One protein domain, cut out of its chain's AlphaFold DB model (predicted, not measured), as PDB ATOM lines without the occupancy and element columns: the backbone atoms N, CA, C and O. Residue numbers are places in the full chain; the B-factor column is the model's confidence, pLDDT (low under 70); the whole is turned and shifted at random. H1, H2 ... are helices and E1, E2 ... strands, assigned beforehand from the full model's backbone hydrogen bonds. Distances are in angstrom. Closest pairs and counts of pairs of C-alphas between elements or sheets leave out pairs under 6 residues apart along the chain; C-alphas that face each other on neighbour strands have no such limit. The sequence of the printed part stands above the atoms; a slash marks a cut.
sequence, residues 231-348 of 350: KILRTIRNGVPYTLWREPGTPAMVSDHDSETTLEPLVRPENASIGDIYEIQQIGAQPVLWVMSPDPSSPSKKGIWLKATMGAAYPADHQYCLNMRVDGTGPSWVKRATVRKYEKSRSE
ATOM      1  N   LYS A 231     367.434 393.679 349.070       97.19
ATOM      2  CA  LYS A 231     366.085 394.120 348.714       97.19
ATOM      3  C   LYS A 231     365.039 393.370 349.540       97.19
ATOM      4  O   LYS A 231     364.945 392.149 349.444       97.19
ATOM      5  N   ILE A 232     364.227 394.086 350.314       96.94
ATOM      6  CA  ILE A 232     363.154 393.508 351.136       96.94
ATOM      7  C   ILE A 232     361.825 394.143 350.729       96.94
ATOM      8  O   ILE A 232     361.600 395.329 350.960       96.94
ATOM      9  N   LEU A 233     360.925 393.356 350.138       97.06
ATOM     10  CA  LEU A 233     359.588 393.827 349.773       97.06
ATOM     11  C   LEU A 233     358.685 393.906 351.005       97.06
ATOM     12  O   LEU A 233     358.671 393.006 351.848       97.06
ATOM     13  N   ARG A 234     357.931 394.999 351.110       96.00
ATOM     14  CA  ARG A 234     356.972 395.260 352.183       96.00
ATOM     15  C   ARG A 234     355.698 395.864 351.623       96.00
ATOM     16  O   ARG A 234     355.655 396.329 350.489       96.00
ATOM     17  N   THR A 235     354.679 395.897 352.469       95.69
ATOM     18  CA  THR A 235     353.387 396.478 352.132       95.69
ATOM     19  C   THR A 235     352.916 397.338 353.290       95.69
ATOM     20  O   THR A 235     352.960 396.925 354.452       95.69
ATOM     21  N   ILE A 236     352.473 398.552 352.980       92.81
ATOM     22  CA  ILE A 236     351.738 399.397 353.916       92.81
ATOM     23  C   ILE A 236     350.391 398.716 354.201       92.81
ATOM     24  O   ILE A 236     349.862 397.977 353.375       92.81
ATOM     25  N   ARG A 237     349.789 398.956 355.371       85.81
ATOM     26  CA  ARG A 237     348.524 398.309 355.774       85.81
ATOM     27  C   ARG A 237     347.363 398.490 354.774       85.81
ATOM     28  O   ARG A 237     346.434 397.696 354.802       85.81
ATOM     29  N   ASN A 238     347.398 399.514 353.921       85.94
ATOM     30  CA  ASN A 238     346.415 399.745 352.852       85.94
ATOM     31  C   ASN A 238     346.718 398.991 351.540       85.94
ATOM     32  O   ASN A 238     346.037 399.231 350.551       85.94
ATOM     33  N   GLY A 239     347.731 398.123 351.508       89.00
ATOM     34  CA  GLY A 239     348.082 397.339 350.324       89.00
ATOM     35  C   GLY A 239     349.130 397.979 349.411       89.00
ATOM     36  O   GLY A 239     349.542 397.332 348.456       89.00
ATOM     37  N   VAL A 240     349.606 399.199 349.692       92.31
ATOM     38  CA  VAL A 240     350.632 399.849 348.858       92.31
ATOM     39  C   VAL A 240     351.993 399.177 349.087       92.31
ATOM     40  O   VAL A 240     352.488 399.203 350.220       92.31
ATOM     41  N   PRO A 241     352.609 398.557 348.064       95.88
ATOM     42  CA  PRO A 241     353.917 397.941 348.209       95.88
ATOM     43  C   PRO A 241     355.016 399.006 348.264       95.88
ATOM     44  O   PRO A 241     354.929 400.048 347.618       95.88
ATOM     45  N   TYR A 242     356.073 398.724 349.013       97.00
ATOM     46  CA  TYR A 242     357.306 399.502 349.006       97.00
ATOM     47  C   TYR A 242     358.501 398.583 349.255       97.00
ATOM     48  O   TYR A 242     358.375 397.492 349.820       97.00
ATOM     49  N   THR A 243     359.678 399.030 348.847       98.06
ATOM     50  CA  THR A 243     360.928 398.303 349.045       98.06
ATOM     51  C   THR A 243     361.724 398.922 350.184       98.06
ATOM     52  O   THR A 243     361.923 400.134 350.243       98.06
ATOM     53  N   LEU A 244     362.211 398.074 351.085       97.81
ATOM     54  CA  LEU A 244     363.272 398.402 352.027       97.81
ATOM     55  C   LEU A 244     364.603 397.890 351.464       97.81
ATOM     56  O   LEU A 244     364.816 396.681 351.358       97.81
ATOM     57  N   TRP A 245     365.485 398.815 351.110       97.94
ATOM     58  CA  TRP A 245     366.858 398.563 350.689       97.94
ATOM     59  C   TRP A 245     367.762 398.616 351.914       97.94
ATOM     60  O   TRP A 245     367.906 399.668 352.531       97.94
ATOM     61  N   ARG A 246     368.336 397.479 352.298       96.44
ATOM     62  CA  ARG A 246     369.090 397.342 353.544       96.44
ATOM     63  C   ARG A 246     370.559 397.082 353.286       96.44
ATOM     64  O   ARG A 246     370.926 396.014 352.805       96.44
ATOM     65  N   GLU A 247     371.391 398.015 353.697       94.44
ATOM     66  CA  GLU A 247     372.838 397.901 353.668       94.44
ATOM     67  C   GLU A 247     373.386 397.610 355.074       94.44
ATOM     68  O   GLU A 247     373.026 398.305 356.030       94.44
ATOM     69  N   PRO A 248     374.267 396.609 355.238       90.38
ATOM     70  CA  PRO A 248     375.008 396.448 356.480       90.38
ATOM     71  C   PRO A 248     376.036 397.580 356.612       90.38
ATOM     72  O   PRO A 248     376.925 397.733 355.778       90.38
ATOM     73  N   GLY A 249     375.924 398.375 357.671       86.31
ATOM     74  CA  GLY A 249     376.867 399.444 357.973       86.31
ATOM     75  C   GLY A 249     378.180 398.900 358.528       86.31
ATOM     76  O   GLY A 249     378.205 397.954 359.319       86.31
ATOM     77  N   THR A 250     379.288 399.532 358.149       79.56
ATOM     78  CA  THR A 250     380.607 399.266 358.737       79.56
ATOM     79  C   THR A 250     380.941 400.315 359.804       79.56
ATOM     80  O   THR A 250     380.423 401.431 359.746       79.56
ATOM     81  N   PRO A 251     381.828 400.021 360.774       72.81
ATOM     82  CA  PRO A 251     382.257 401.016 361.761       72.81
ATOM     83  C   PRO A 251     382.838 402.298 361.145       72.81
ATOM     84  O   PRO A 251     382.669 403.369 361.714       72.81
ATOM     85  N   ALA A 252     383.471 402.207 359.971       73.25
ATOM     86  CA  ALA A 252     383.996 403.362 359.241       73.25
ATOM     87  C   ALA A 252     382.889 404.288 358.697       73.25
ATOM     88  O   ALA A 252     383.093 405.488 358.574       73.25
ATOM     89  N   MET A 253     381.690 403.758 358.440       75.75
ATOM     90  CA  MET A 253     380.532 404.568 358.041       75.75
ATOM     91  C   MET A 253     379.899 405.310 359.222       75.75
ATOM     92  O   MET A 253     379.164 406.268 359.018       75.75
ATOM     93  N   VAL A 254     380.152 404.870 360.459       68.25
ATOM     94  CA  VAL A 254     379.647 405.558 361.657       68.25
ATOM     95  C   VAL A 254     380.358 406.901 361.816       68.25
ATOM     96  O   VAL A 254     379.696 407.908 362.025       68.25
ATOM     97  N   SER A 255     381.681 406.939 361.621       63.50
ATOM     98  CA  SER A 255     382.463 408.184 361.658       63.50
ATOM     99  C   SER A 255     382.100 409.166 360.542       63.50
ATOM    100  O   SER A 255     382.163 410.371 360.757       63.50
ATOM    101  N   ASP A 256     381.677 408.663 359.379       60.38
ATOM    102  CA  ASP A 256     381.234 409.494 358.250       60.38
ATOM    103  C   ASP A 256     379.776 409.970 358.392       60.38
ATOM    104  O   ASP A 256     379.321 410.832 357.643       60.38
ATOM    105  N   HIS A 257     379.011 409.416 359.338       57.94
ATOM    106  CA  HIS A 257     377.647 409.876 359.598       57.94
ATOM    107  C   HIS A 257     377.628 411.227 360.323       57.94
ATOM    108  O   HIS A 257     376.796 412.080 360.005       57.94
ATOM    109  N   ASP A 258     378.563 411.418 361.254       58.59
ATOM    110  CA  ASP A 258     378.679 412.628 362.073       58.59
ATOM    111  C   ASP A 258     379.192 413.837 361.269       58.59
ATOM    112  O   ASP A 258     379.015 414.976 361.691       58.59
ATOM    113  N   SER A 259     379.788 413.610 360.093       57.28
ATOM    114  CA  SER A 259     380.281 414.662 359.193       57.28
ATOM    115  C   SER A 259     379.248 415.145 358.164       57.28
ATOM    116  O   SER A 259     379.588 415.933 357.292       57.28
ATOM    117  N   GLU A 260     377.990 414.700 358.267       53.44
ATOM    118  CA  GLU A 260     376.811 415.114 357.482       53.44
ATOM    119  C   GLU A 260     376.851 414.975 355.945       53.44
ATOM    120  O   GLU A 260     375.774 414.979 355.347       53.44
ATOM    121  N   THR A 261     377.999 414.791 355.284       52.44
ATOM    122  CA  THR A 261     378.097 415.087 353.837       52.44
ATOM    123  C   THR A 261     378.534 413.969 352.886       52.44
ATOM    124  O   THR A 261     378.570 414.223 351.688       52.44
ATOM    125  N   THR A 262     378.833 412.743 353.326       66.12
ATOM    126  CA  THR A 262     379.459 411.751 352.409       66.12
ATOM    127  C   THR A 262     378.678 410.473 352.146       66.12
ATOM    128  O   THR A 262     378.966 409.779 351.170       66.12
ATOM    129  N   LEU A 263     377.703 410.119 352.984       81.00
ATOM    130  CA  LEU A 263     376.967 408.868 352.804       81.00
ATOM    131  C   LEU A 263     375.678 409.101 352.024       81.00
ATOM    132  O   LEU A 263     374.753 409.742 352.509       81.00
ATOM    133  N   GLU A 264     375.608 408.510 350.835       87.94
ATOM    134  CA  GLU A 264     374.408 408.480 349.997       87.94
ATOM    135  C   GLU A 264     373.934 407.037 349.756       87.94
ATOM    136  O   GLU A 264     374.725 406.091 349.876       87.94
ATOM    137  N   PRO A 265     372.655 406.813 349.419       92.81
ATOM    138  CA  PRO A 265     372.177 405.505 348.981       92.81
ATOM    139  C   PRO A 265     372.942 404.973 347.763       92.81
ATOM    140  O   PRO A 265     373.135 405.686 346.784       92.81
ATOM    141  N   LEU A 266     373.324 403.690 347.782       93.50
ATOM    142  CA  LEU A 266     373.945 403.044 346.612       93.50
ATOM    143  C   LEU A 266     372.939 402.763 345.490       93.50
ATOM    144  O   LEU A 266     373.307 402.596 344.327       93.50
ATOM    145  N   VAL A 267     371.655 402.659 345.839       94.69
ATOM    146  CA  VAL A 267     370.585 402.397 344.876       94.69
ATOM    147  C   VAL A 267     370.283 403.689 344.147       94.69
ATOM    148  O   VAL A 267     369.837 404.658 344.753       94.69
ATOM    149  N   ARG A 268     370.488 403.697 342.831       92.94
ATOM    150  CA  ARG A 268     370.170 404.874 342.027       92.94
ATOM    151  C   ARG A 268     368.657 405.156 342.010       92.94
ATOM    152  O   ARG A 268     367.875 404.197 342.029       92.94
ATOM    153  N   PRO A 269     368.234 406.432 341.941       92.25
ATOM    154  CA  PRO A 269     366.822 406.817 341.947       92.25
ATOM    155  C   PRO A 269     365.965 406.107 340.887       92.25
ATOM    156  O   PRO A 269     364.805 405.789 341.139       92.25
ATOM    157  N   GLU A 270     366.523 405.783 339.720       91.38
ATOM    158  CA  GLU A 270     365.788 405.152 338.613       91.38
ATOM    159  C   GLU A 270     365.303 403.734 338.969       91.38
ATOM    160  O   GLU A 270     364.247 403.286 338.504       91.38
ATOM    161  N   ASN A 271     366.026 403.055 339.866       93.56
ATOM    162  CA  ASN A 271     365.760 401.682 340.301       93.56
ATOM    163  C   ASN A 271     364.853 401.594 341.539       93.56
ATOM    164  O   ASN A 271     364.455 400.496 341.931       93.56
ATOM    165  N   ALA A 272     364.514 402.731 342.148       95.25
ATOM    166  CA  ALA A 272     363.673 402.817 343.337       95.25
ATOM    167  C   ALA A 272     362.296 403.394 343.002       95.25
ATOM    168  O   ALA A 272     362.114 404.040 341.971       95.25
ATOM    169  N   SER A 273     361.305 403.144 343.847       95.75
ATOM    170  CA  SER A 273     359.964 403.727 343.727       95.75
ATOM    171  C   SER A 273     359.735 404.770 344.812       95.75
ATOM    172  O   SER A 273     360.322 404.686 345.887       95.75
ATOM    173  N   ILE A 274     358.871 405.754 344.549       95.88
ATOM    174  CA  ILE A 274     358.490 406.739 345.564       95.88
ATOM    175  C   ILE A 274     357.938 406.022 346.797       95.88
ATOM    176  O   ILE A 274     357.041 405.185 346.696       95.88
ATOM    177  N   GLY A 275     358.481 406.365 347.962       96.25
ATOM    178  CA  GLY A 275     358.142 405.722 349.220       96.25
ATOM    179  C   GLY A 275     359.010 404.521 349.595       96.25
ATOM    180  O   GLY A 275     358.847 403.999 350.700       96.25
ATOM    181  N   ASP A 276     359.938 404.094 348.736       98.00
ATOM    182  CA  ASP A 276     360.986 403.152 349.129       98.00
ATOM    183  C   ASP A 276     361.860 403.757 350.236       98.00
ATOM    184  O   ASP A 276     362.051 404.974 350.326       98.00
ATOM    185  N   ILE A 277     362.401 402.883 351.081       98.19
ATOM    186  CA  ILE A 277     363.268 403.246 352.202       98.19
ATOM    187  C   ILE A 277     364.647 402.647 351.948       98.19
ATOM    188  O   ILE A 277     364.755 401.464 351.630       98.19
ATOM    189  N   TYR A 278     365.693 403.439 352.140       97.88
ATOM    190  CA  TYR A 278     367.069 402.965 352.221       97.88
ATOM    191  C   TYR A 278     367.534 403.015 353.675       97.88
ATOM    192  O   TYR A 278     367.364 404.032 354.342       97.88
ATOM    193  N   GLU A 279     368.113 401.925 354.166       95.56
ATOM    194  CA  GLU A 279     368.585 401.771 355.539       95.56
ATOM    195  C   GLU A 279     370.037 401.308 355.548       95.56
ATOM    196  O   GLU A 279     370.356 400.261 354.988       95.56
ATOM    197  N   ILE A 280     370.891 402.040 356.261       93.31
ATOM    198  CA  ILE A 280     372.222 401.572 356.650       93.31
ATOM    199  C   ILE A 280     372.146 401.112 358.106       93.31
ATOM    200  O   ILE A 280     371.946 401.919 359.017       93.31
ATOM    201  N   GLN A 281     372.306 399.808 358.330       90.56
ATOM    202  CA  GLN A 281     372.255 399.210 359.660       90.56
ATOM    203  C   GLN A 281     373.592 399.329 360.375       90.56
ATOM    204  O   GLN A 281     374.543 398.624 360.050       90.56
ATOM    205  N   GLN A 282     373.658 400.181 361.391       83.94
ATOM    206  CA  GLN A 282     374.856 400.346 362.205       83.94
ATOM    207  C   GLN A 282     374.763 399.503 363.484       83.94
ATOM    208  O   GLN A 282     373.781 399.564 364.223       83.94
ATOM    209  N   ILE A 283     375.793 398.701 363.769       77.25
ATOM    210  CA  ILE A 283     375.830 397.872 364.982       77.25
ATOM    211  C   ILE A 283     376.011 398.776 366.208       77.25
ATOM    212  O   ILE A 283     377.060 399.393 366.378       77.25
ATOM    213  N   GLY A 284     375.009 398.806 367.091       74.00
ATOM    214  CA  GLY A 284     375.061 399.563 368.346       74.00
ATOM    215  C   GLY A 284     374.800 401.068 368.208       74.00
ATOM    216  O   GLY A 284     375.013 401.794 369.176       74.00
ATOM    217  N   ALA A 285     374.327 401.524 367.045       78.69
ATOM    218  CA  ALA A 285     373.933 402.906 366.785       78.69
ATOM    219  C   ALA A 285     372.551 402.963 366.108       78.69
ATOM    220  O   ALA A 285     371.974 401.928 365.761       78.69
ATOM    221  N   GLN A 286     371.990 404.167 365.964       81.56
ATOM    222  CA  GLN A 286     370.745 404.334 365.215       81.56
ATOM    223  C   GLN A 286     370.991 404.117 363.716       81.56
ATOM    224  O   GLN A 286     372.048 404.492 363.208       81.56
ATOM    225  N   PRO A 287     370.037 403.507 362.993       89.19
ATOM    226  CA  PRO A 287     370.168 403.346 361.555       89.19
ATOM    227  C   PRO A 287     370.118 404.706 360.858       89.19
ATOM    228  O   PRO A 287     369.365 405.596 361.260       89.19
ATOM    229  N   VAL A 288     370.866 404.827 359.765       91.19
ATOM    230  CA  VAL A 288     370.779 405.995 358.882       91.19
ATOM    231  C   VAL A 288     369.806 405.687 357.762       91.19
ATOM    232  O   VAL A 288     369.875 404.612 357.159       91.19
ATOM    233  N   LEU A 289     368.884 406.612 357.507       94.38
ATOM    234  CA  LEU A 289     367.739 406.367 356.647       94.38
ATOM    235  C   LEU A 289     367.623 407.409 355.545       94.38
ATOM    236  O   LEU A 289     367.844 408.598 355.771       94.38
ATOM    237  N   TRP A 290     367.187 406.946 354.379       96.56
ATOM    238  CA  TRP A 290     366.722 407.786 353.285       96.56
ATOM    239  C   TRP A 290     365.368 407.293 352.796       96.56
ATOM    240  O   TRP A 290     365.053 406.105 352.877       96.56
ATOM    241  N   VAL A 291     364.574 408.214 352.272       97.00
ATOM    242  CA  VAL A 291     363.276 407.934 351.663       97.00
ATOM    243  C   VAL A 291     363.282 408.469 350.244       97.00
ATOM    244  O   VAL A 291     363.659 409.619 350.001       97.00
ATOM    245  N   MET A 292     362.845 407.632 349.312       97.38
ATOM    246  CA  MET A 292     362.689 408.018 347.919       97.38
ATOM    247  C   MET A 292     361.458 408.918 347.791       97.38
ATOM    248  O   MET A 292     360.335 408.482 348.052       97.38
ATOM    249  N   SER A 293     361.665 410.175 347.413       95.31
ATOM    250  CA  SER A 293     360.621 411.204 347.347       95.31
ATOM    251  C   SER A 293     360.515 411.787 345.937       95.31
ATOM    252  O   SER A 293     361.499 411.750 345.197       95.31
ATOM    253  N   PRO A 294     359.343 412.311 345.526       93.00
ATOM    254  CA  PRO A 294     359.225 413.029 344.262       93.00
ATOM    255  C   PRO A 294     360.195 414.211 344.239       93.00
ATOM    256  O   PRO A 294     360.346 414.896 345.250       93.00
ATOM    257  N   ASP A 295     360.847 414.445 343.103       90.00
ATOM    258  CA  ASP A 295     361.710 415.612 342.924       90.00
ATOM    259  C   ASP A 295     360.865 416.796 342.425       90.00
ATOM    260  O   ASP A 295     360.431 416.781 341.270       90.00
ATOM    261  N   PRO A 296     360.607 417.829 343.251       84.75
ATOM    262  CA  PRO A 296     359.821 418.979 342.813       84.75
ATOM    263  C   PRO A 296     360.574 419.844 341.793       84.75
ATOM    264  O   PRO A 296     359.946 420.608 341.063       84.75
ATOM    265  N   SER A 297     361.906 419.743 341.741       86.06
ATOM    266  CA  SER A 297     362.754 420.559 340.867       86.06
ATOM    267  C   SER A 297     362.888 419.985 339.456       86.06
ATOM    268  O   SER A 297     363.200 420.712 338.514       86.06
ATOM    269  N   SER A 298     362.642 418.683 339.291       82.94
ATOM    270  CA  SER A 298     362.808 417.991 338.019       82.94
ATOM    271  C   SER A 298     361.727 416.919 337.843       82.94
ATOM    272  O   SER A 298     361.947 415.758 338.182       82.94
ATOM    273  N   PRO A 299     360.559 417.270 337.268       77.69
ATOM    274  CA  PRO A 299     359.454 416.323 337.097       77.69
ATOM    275  C   PRO A 299     359.773 415.189 336.109       77.69
ATOM    276  O   PRO A 299     359.050 414.200 336.053       77.69
ATOM    277  N   SER A 300     360.845 415.317 335.319       77.69
ATOM    278  CA  SER A 300     361.353 414.252 334.448       77.69
ATOM    279  C   SER A 300     362.153 413.185 335.199       77.69
ATOM    280  O   SER A 300     362.322 412.081 334.681       77.69
ATOM    281  N   LYS A 301     362.640 413.476 336.412       80.31
ATOM    282  CA  LYS A 301     363.288 412.482 337.267       80.31
ATOM    283  C   LYS A 301     362.234 411.682 338.017       80.31
ATOM    284  O   LYS A 301     361.251 412.218 338.516       80.31
ATOM    285  N   LYS A 302     362.489 410.380 338.168       85.12
ATOM    286  CA  LYS A 302     361.619 409.476 338.933       85.12
ATOM    287  C   LYS A 302     361.472 409.910 340.400       85.12
ATOM    288  O   LYS A 302     360.425 409.688 340.996       85.12
ATOM    289  N   GLY A 303     362.519 410.514 340.967       93.12
ATOM    290  CA  GLY A 303     362.548 411.094 342.307       93.12
ATOM    291  C   GLY A 303     363.977 411.309 342.807       93.12
ATOM    292  O   GLY A 303     364.934 411.158 342.047       93.12
ATOM    293  N   ILE A 304     364.107 411.638 344.088       93.94
ATOM    294  CA  ILE A 304     365.373 411.866 344.791       93.94
ATOM    295  C   ILE A 304     365.374 411.154 346.144       93.94
ATOM    296  O   ILE A 304     364.344 411.035 346.812       93.94
ATOM    297  N   TRP A 305     366.551 410.702 346.567       94.06
ATOM    298  CA  TRP A 305     366.746 410.190 347.915       94.06
ATOM    299  C   TRP A 305     366.929 411.338 348.893       94.06
ATOM    300  O   TRP A 305     367.874 412.113 348.780       94.06
ATOM    301  N   LEU A 306     366.052 411.415 349.886       92.81
ATOM    302  CA  LEU A 306     366.140 412.407 350.949       92.81
ATOM    303  C   LEU A 306     366.475 411.717 352.260       92.81
ATOM    304  O   LEU A 306     365.821 410.738 352.624       92.81
ATOM    305  N   LYS A 307     367.480 412.230 352.976       91.88
ATOM    306  CA  LYS A 307     367.803 411.764 354.329       91.88
ATOM    307  C   LYS A 307     366.560 411.936 355.203       91.88
ATOM    308  O   LYS A 307     365.929 412.992 355.195       91.88
ATOM    309  N   ALA A 308     366.190 410.887 355.921       92.81
ATOM    310  CA  ALA A 308     364.943 410.816 356.664       92.81
ATOM    311  C   ALA A 308     365.199 410.532 358.142       92.81
ATOM    312  O   ALA A 308     366.113 409.798 358.513       92.81
ATOM    313  N   THR A 309     364.343 411.090 358.988       93.25
ATOM    314  CA  THR A 309     364.301 410.817 360.424       93.25
ATOM    315  C   THR A 309     363.039 410.033 360.775       93.25
ATOM    316  O   THR A 309     362.077 409.963 360.001       93.25
ATOM    317  N   MET A 310     363.021 409.420 361.959       93.31
ATOM    318  CA  MET A 310     361.793 408.830 362.492       93.31
ATOM    319  C   MET A 310     360.682 409.881 362.582       93.31
ATOM    320  O   MET A 310     360.921 411.015 362.986       93.31
ATOM    321  N   GLY A 311     359.467 409.504 362.187       93.50
ATOM    322  CA  GLY A 311     358.315 410.400 362.096       93.50
ATOM    323  C   GLY A 311     358.156 411.113 360.747       93.50
ATOM    324  O   GLY A 311     357.089 411.691 360.508       93.50
ATOM    325  N   ALA A 312     359.142 411.032 359.841       95.31
ATOM    326  CA  ALA A 312     359.040 411.595 358.491       95.31
ATOM    327  C   ALA A 312     357.764 411.119 357.777       95.31
ATOM    328  O   ALA A 312     357.359 409.963 357.912       95.31
ATOM    329  N   ALA A 313     357.092 412.015 357.050       95.75
ATOM    330  CA  ALA A 313     355.851 411.688 356.350       95.75
ATOM    331  C   ALA A 313     356.109 410.733 355.177       95.75
ATOM    332  O   ALA A 313     357.127 410.849 354.497       95.75
ATOM    333  N   TYR A 314     355.166 409.831 354.907       95.44
ATOM    334  CA  TYR A 314     355.192 409.068 353.663       95.44
ATOM    335  C   TYR A 314     354.933 410.011 352.472       95.44
ATOM    336  O   TYR A 314     353.964 410.775 352.532       95.44
ATOM    337  N   PRO A 315     355.749 409.980 351.397       93.56
ATOM    338  CA  PRO A 315     355.669 410.987 350.337       93.56
ATOM    339  C   PRO A 315     354.331 411.049 349.595       93.56
ATOM    340  O   PRO A 315     353.954 412.118 349.129       93.56
ATOM    341  N   ALA A 316     353.612 409.928 349.485       90.81
ATOM    342  CA  ALA A 316     352.339 409.876 348.764       90.81
ATOM    343  C   ALA A 316     351.099 410.008 349.670       90.81
ATOM    344  O   ALA A 316     350.008 410.254 349.166       90.81
ATOM    345  N   ASP A 317     351.235 409.845 350.991       93.31
ATOM    346  CA  ASP A 317     350.111 409.958 351.931       93.31
ATOM    347  C   ASP A 317     350.589 410.366 353.334       93.31
ATOM    348  O   ASP A 317     351.128 409.565 354.104       93.31
ATOM    349  N   HIS A 318     350.310 411.616 353.710       93.19
ATOM    350  CA  HIS A 318     350.685 412.190 355.004       93.19
ATOM    351  C   HIS A 318     350.008 411.532 356.218       93.19
ATOM    352  O   HIS A 318     350.377 411.841 357.357       93.19
ATOM    353  N   GLN A 319     349.037 410.632 356.024       95.50
ATOM    354  CA  GLN A 319     348.478 409.824 357.111       95.50
ATOM    355  C   GLN A 319     349.484 408.809 357.658       95.50
ATOM    356  O   GLN A 319     349.324 408.356 358.798       95.50
ATOM    357  N   TYR A 320     350.513 408.462 356.886       96.75
ATOM    358  CA  TYR A 320     351.568 407.541 357.288       96.75
ATOM    359  C   TYR A 320     352.858 408.286 357.632       96.75
ATOM    360  O   TYR A 320     353.182 409.338 357.076       96.75
ATOM    361  N   CYS A 321     353.604 407.735 358.579       96.62
ATOM    362  CA  CYS A 321     354.926 408.206 358.951       96.62
ATOM    363  C   CYS A 321     355.905 407.045 359.098       96.62
ATOM    364  O   CYS A 321     355.512 405.900 359.352       96.62
ATOM    365  N   LEU A 322     357.184 407.362 358.937       96.88
ATOM    366  CA  LEU A 322     358.285 406.440 359.120       96.88
ATOM    367  C   LEU A 322     358.408 406.092 360.603       96.88
ATOM    368  O   LEU A 322     358.493 406.983 361.444       96.88
ATOM    369  N   ASN A 323     358.409 404.806 360.929       95.25
ATOM    370  CA  ASN A 323     358.561 404.334 362.299       95.25
ATOM    371  C   ASN A 323     359.410 403.059 362.352       95.25
ATOM    372  O   ASN A 323     359.335 402.220 361.446       95.25
ATOM    373  N   MET A 324     360.163 402.873 363.436       93.06
ATOM    374  CA  MET A 324     360.858 401.614 363.703       93.06
ATOM    375  C   MET A 324     359.889 400.585 364.274       93.06
ATOM    376  O   MET A 324     359.130 400.864 365.205       93.06
ATOM    377  N   ARG A 325     359.921 399.367 363.729       89.06
ATOM    378  CA  ARG A 325     359.149 398.256 364.288       89.06
ATOM    379  C   ARG A 325     359.788 397.761 365.584       89.06
ATOM    380  O   ARG A 325     361.006 397.645 365.684       89.06
ATOM    381  N   VAL A 326     358.939 397.426 366.556       85.38
ATOM    382  CA  VAL A 326     359.353 396.936 367.884       85.38
ATOM    383  C   VAL A 326     360.020 395.559 367.799       85.38
ATOM    384  O   VAL A 326     360.877 395.234 368.608       85.38
ATOM    385  N   ASP A 327     359.672 394.774 366.775       85.44
ATOM    386  CA  ASP A 327     360.260 393.461 366.485       85.44
ATOM    387  C   ASP A 327     361.697 393.528 365.928       85.44
ATOM    388  O   ASP A 327     362.288 392.496 365.625       85.44
ATOM    389  N   GLY A 328     362.259 394.729 365.746       84.69
ATOM    390  CA  GLY A 328     363.608 394.914 365.210       84.69
ATOM    391  C   GLY A 328     363.739 394.593 363.719       84.69
ATOM    392  O   GLY A 328     364.832 394.676 363.163       84.69
ATOM    393  N   THR A 329     362.641 394.286 363.021       87.88
ATOM    394  CA  THR A 329     362.692 393.971 361.586       87.88
ATOM    395  C   THR A 329     363.026 395.192 360.734       87.88
ATOM    396  O   THR A 329     363.266 395.037 359.538       87.88
ATOM    397  N   GLY A 330     363.066 396.399 361.300       91.81
ATOM    398  CA  GLY A 330     363.510 397.631 360.644       91.81
ATOM    399  C   GLY A 330     362.405 398.667 360.434       91.81
ATOM    400  O   GLY A 330     361.304 398.516 360.975       91.81
ATOM    401  N   PRO A 331     362.675 399.710 359.633       96.06
ATOM    402  CA  PRO A 331     361.749 400.810 359.416       96.06
ATOM    403  C   PRO A 331     360.522 400.390 358.596       96.06
ATOM    404  O   PRO A 331     360.558 399.497 357.738       96.06
ATOM    405  N   SER A 332     359.396 401.038 358.871       96.50
ATOM    406  CA  SER A 332     358.143 400.824 358.151       96.50
ATOM    407  C   SER A 332     357.247 402.054 358.152       96.50
ATOM    408  O   SER A 332     357.350 402.902 359.036       96.50
ATOM    409  N   TRP A 333     356.338 402.112 357.182       97.50
ATOM    410  CA  TRP A 333     355.291 403.125 357.125       97.50
ATOM    411  C   TRP A 333     354.110 402.725 358.006       97.50
ATOM    412  O   TRP A 333     353.454 401.705 357.777       97.50
ATOM    413  N   VAL A 334     353.819 403.540 359.017       95.12
ATOM    414  CA  VAL A 334     352.750 403.295 359.994       95.12
ATOM    415  C   VAL A 334     351.803 404.486 360.010       95.12
ATOM    416  O   VAL A 334     352.238 405.626 359.888       95.12
ATOM    417  N   LYS A 335     350.493 404.252 360.173       95.81
ATOM    418  CA  LYS A 335     349.535 405.355 360.341       95.81
ATOM    419  C   LYS A 335     349.922 406.195 361.559       95.81
ATOM    420  O   LYS A 335     350.053 405.652 362.658       95.81
ATOM    421  N   ARG A 336     349.990 407.517 361.399       93.94
ATOM    422  CA  ARG A 336     350.295 408.473 362.480       93.94
ATOM    423  C   ARG A 336     349.378 408.296 363.690       93.94
ATOM    424  O   ARG A 336     349.831 408.344 364.827       93.94
ATOM    425  N   ALA A 337     348.094 408.018 363.452       91.62
ATOM    426  CA  ALA A 337     347.125 407.736 364.513       91.62
ATOM    427  C   ALA A 337     347.501 406.508 365.364       91.62
ATOM    428  O   ALA A 337     347.236 406.489 366.561       91.62
ATOM    429  N   THR A 338     348.125 405.492 364.764       90.25
ATOM    430  CA  THR A 338     348.595 404.298 365.478       90.25
ATOM    431  C   THR A 338     349.814 404.621 366.342       90.25
ATOM    432  O   THR A 338     349.860 404.198 367.491       90.25
ATOM    433  N   VAL A 339     350.762 405.411 365.826       87.56
ATOM    434  CA  VAL A 339     351.955 405.834 366.584       87.56
ATOM    435  C   VAL A 339     351.553 406.625 367.833       87.56
ATOM    436  O   VAL A 339     351.953 406.261 368.935       87.56
ATOM    437  N   ARG A 340     350.639 407.596 367.690       86.81
ATOM    438  CA  ARG A 340     350.112 408.385 368.822       86.81
ATOM    439  C   ARG A 340     349.457 407.529 369.908       86.81
ATOM    440  O   ARG A 340     349.567 407.848 371.088       86.81
ATOM    441  N   LYS A 341     348.762 406.447 369.532       85.81
ATOM    442  CA  LYS A 341     348.161 405.519 370.506       85.81
ATOM    443  C   LYS A 341     349.233 404.819 371.341       85.81
ATOM    444  O   LYS A 341     349.075 404.746 372.554       85.81
ATOM    445  N   TYR A 342     350.310 404.354 370.705       81.12
ATOM    446  CA  TYR A 342     351.415 403.697 371.406       81.12
ATOM    447  C   TYR A 342     352.193 404.652 372.312       81.12
ATOM    448  O   TYR A 342     352.565 404.277 373.423       81.12
ATOM    449  N   GLU A 343     352.408 405.889 371.868       81.88
ATOM    450  CA  GLU A 343     353.048 406.922 372.686       81.88
ATOM    451  C   GLU A 343     352.205 407.254 373.919       81.88
ATOM    452  O   GLU A 343     352.728 407.232 375.032       81.88
ATOM    453  N   LYS A 344     350.889 407.442 373.745       78.06
ATOM    454  CA  LYS A 344     349.970 407.712 374.858       78.06
ATOM    455  C   LYS A 344     349.963 406.579 375.889       78.06
ATOM    456  O   LYS A 344     350.081 406.843 377.080       78.06
ATOM    457  N   SER A 345     349.905 405.322 375.440       71.56
ATOM    458  CA  SER A 345     349.946 404.164 376.348       71.56
ATOM    459  C   SER A 345     351.276 404.009 377.092       71.56
ATOM    460  O   SER A 345     351.335 403.306 378.091       71.56
ATOM    461  N   ARG A 346     352.355 404.632 376.603       67.94
ATOM    462  CA  ARG A 346     353.680 404.577 377.234       67.94
ATOM    463  C   ARG A 346     353.894 405.690 378.264       67.94
ATOM    464  O   ARG A 346     354.758 405.552 379.121       67.94
ATOM    465  N   SER A 347     353.145 406.788 378.152       68.00
ATOM    466  CA  SER A 347     353.196 407.932 379.072       68.00
ATOM    467  C   SER A 347     352.290 407.802 380.297       68.00
ATOM    468  O   SER A 347     352.421 408.602 381.219       68.00
ATOM    469  N   GLU A 348     351.371 406.835 380.316       57.81
ATOM    470  CA  GLU A 348     350.558 406.563 381.501       57.81
ATOM    471  C   GLU A 348     351.399 405.734 382.492       57.81
ATOM    472  O   GLU A 348     351.845 404.640 382.133       57.81
TER     473      GLU A 348
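Overview. This is residues 231 to 348 of the 350 residues of an uncharacterized protein of Sistotremastrum niveocremeum HHB9708 (UniProt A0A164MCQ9). What does the model look like? A strongly twisted sheet of five strands makes the main body, with the small hairpin of E6 and E7 to one side of it and the short helix H1 at one end. The last helix, H2, follows E7 directly, and residues 340 to 348, of which 340 to 347 belong to H2, stick out from the body. What is it made of? The printed part has 118 residues, with E1, E2, H1, E3, E4, E5, E6, E7 and H2 in chain order; the large sheet is mixed, in the order E1 E2 E3 E4 E5, and the class is mixed, helices and strands. It is compact, with a radius of gyration of the C-alphas of 14.8 A and spans of 41 by 36 by 24 A.

Along the chain. Where are the strands of the large sheet? E1 is residues 231 to 235, from C-alpha 231 at (366.085, 394.120, 348.714), and E2 is residues 241 to 248, 22.7 A long. E3 is residues 277 to 281, E4 288 to 293, 16.2 A long, and E5 304 to 308. Where is the rest? H1 is residues 251 to 257, E6 is 317 to 324, 18.0 A long, and E7 is 331 to 335. H2 is residues 336 to 347, 16.9 A long, ending with C-alpha 347 at (353.196, 407.932, 379.072).

Arrangement. How do the strands pair? E2 and E3 are parallel, with N 245 and O 277 2.8 A apart; with H1 between them they form a strand-helix-strand unit, two parallel neighbours joined through a helix. E1 and E2 are an antiparallel hairpin, with N 232 and O 244 2.9 A apart. E3, E4 and E5 form a meander, each strand the antiparallel neighbour of the one before, with N 278 to O 290 at 2.8 A and N 291 to O 306 at 2.8 A. What of E6 and E7? This antiparallel hairpin has N 321 and O 334 2.8 A apart, and the closest C-alphas of E3 and E7, those of Ile 277 and Pro 331, are 7.8 A apart. Where are the helices? H1 only grazes the sheet, with residues 253 to 257; 1 of its 3 O i to N i+4 pairs and 3 of its 4 O i to N i+3 pairs are within hydrogen-bond range. H2 is not on the large sheet; its closest C-alpha to E6 is that of Arg 336, 5.4 A from Tyr 320, and in H2 every O i to N i+4 pair is within range.

Size, cuts and confidence. How large is it? The two C-alphas farthest apart, those of Ser 300 and Glu 348, are 48.9 A apart. Is it continuous and confident? The printed part has no cut, and the link from H1 to E3, residues 258 to 276, is long. The mean pLDDT of the printed part is 87.5, and residues 254 to 262 and 346 to 348 are under 70.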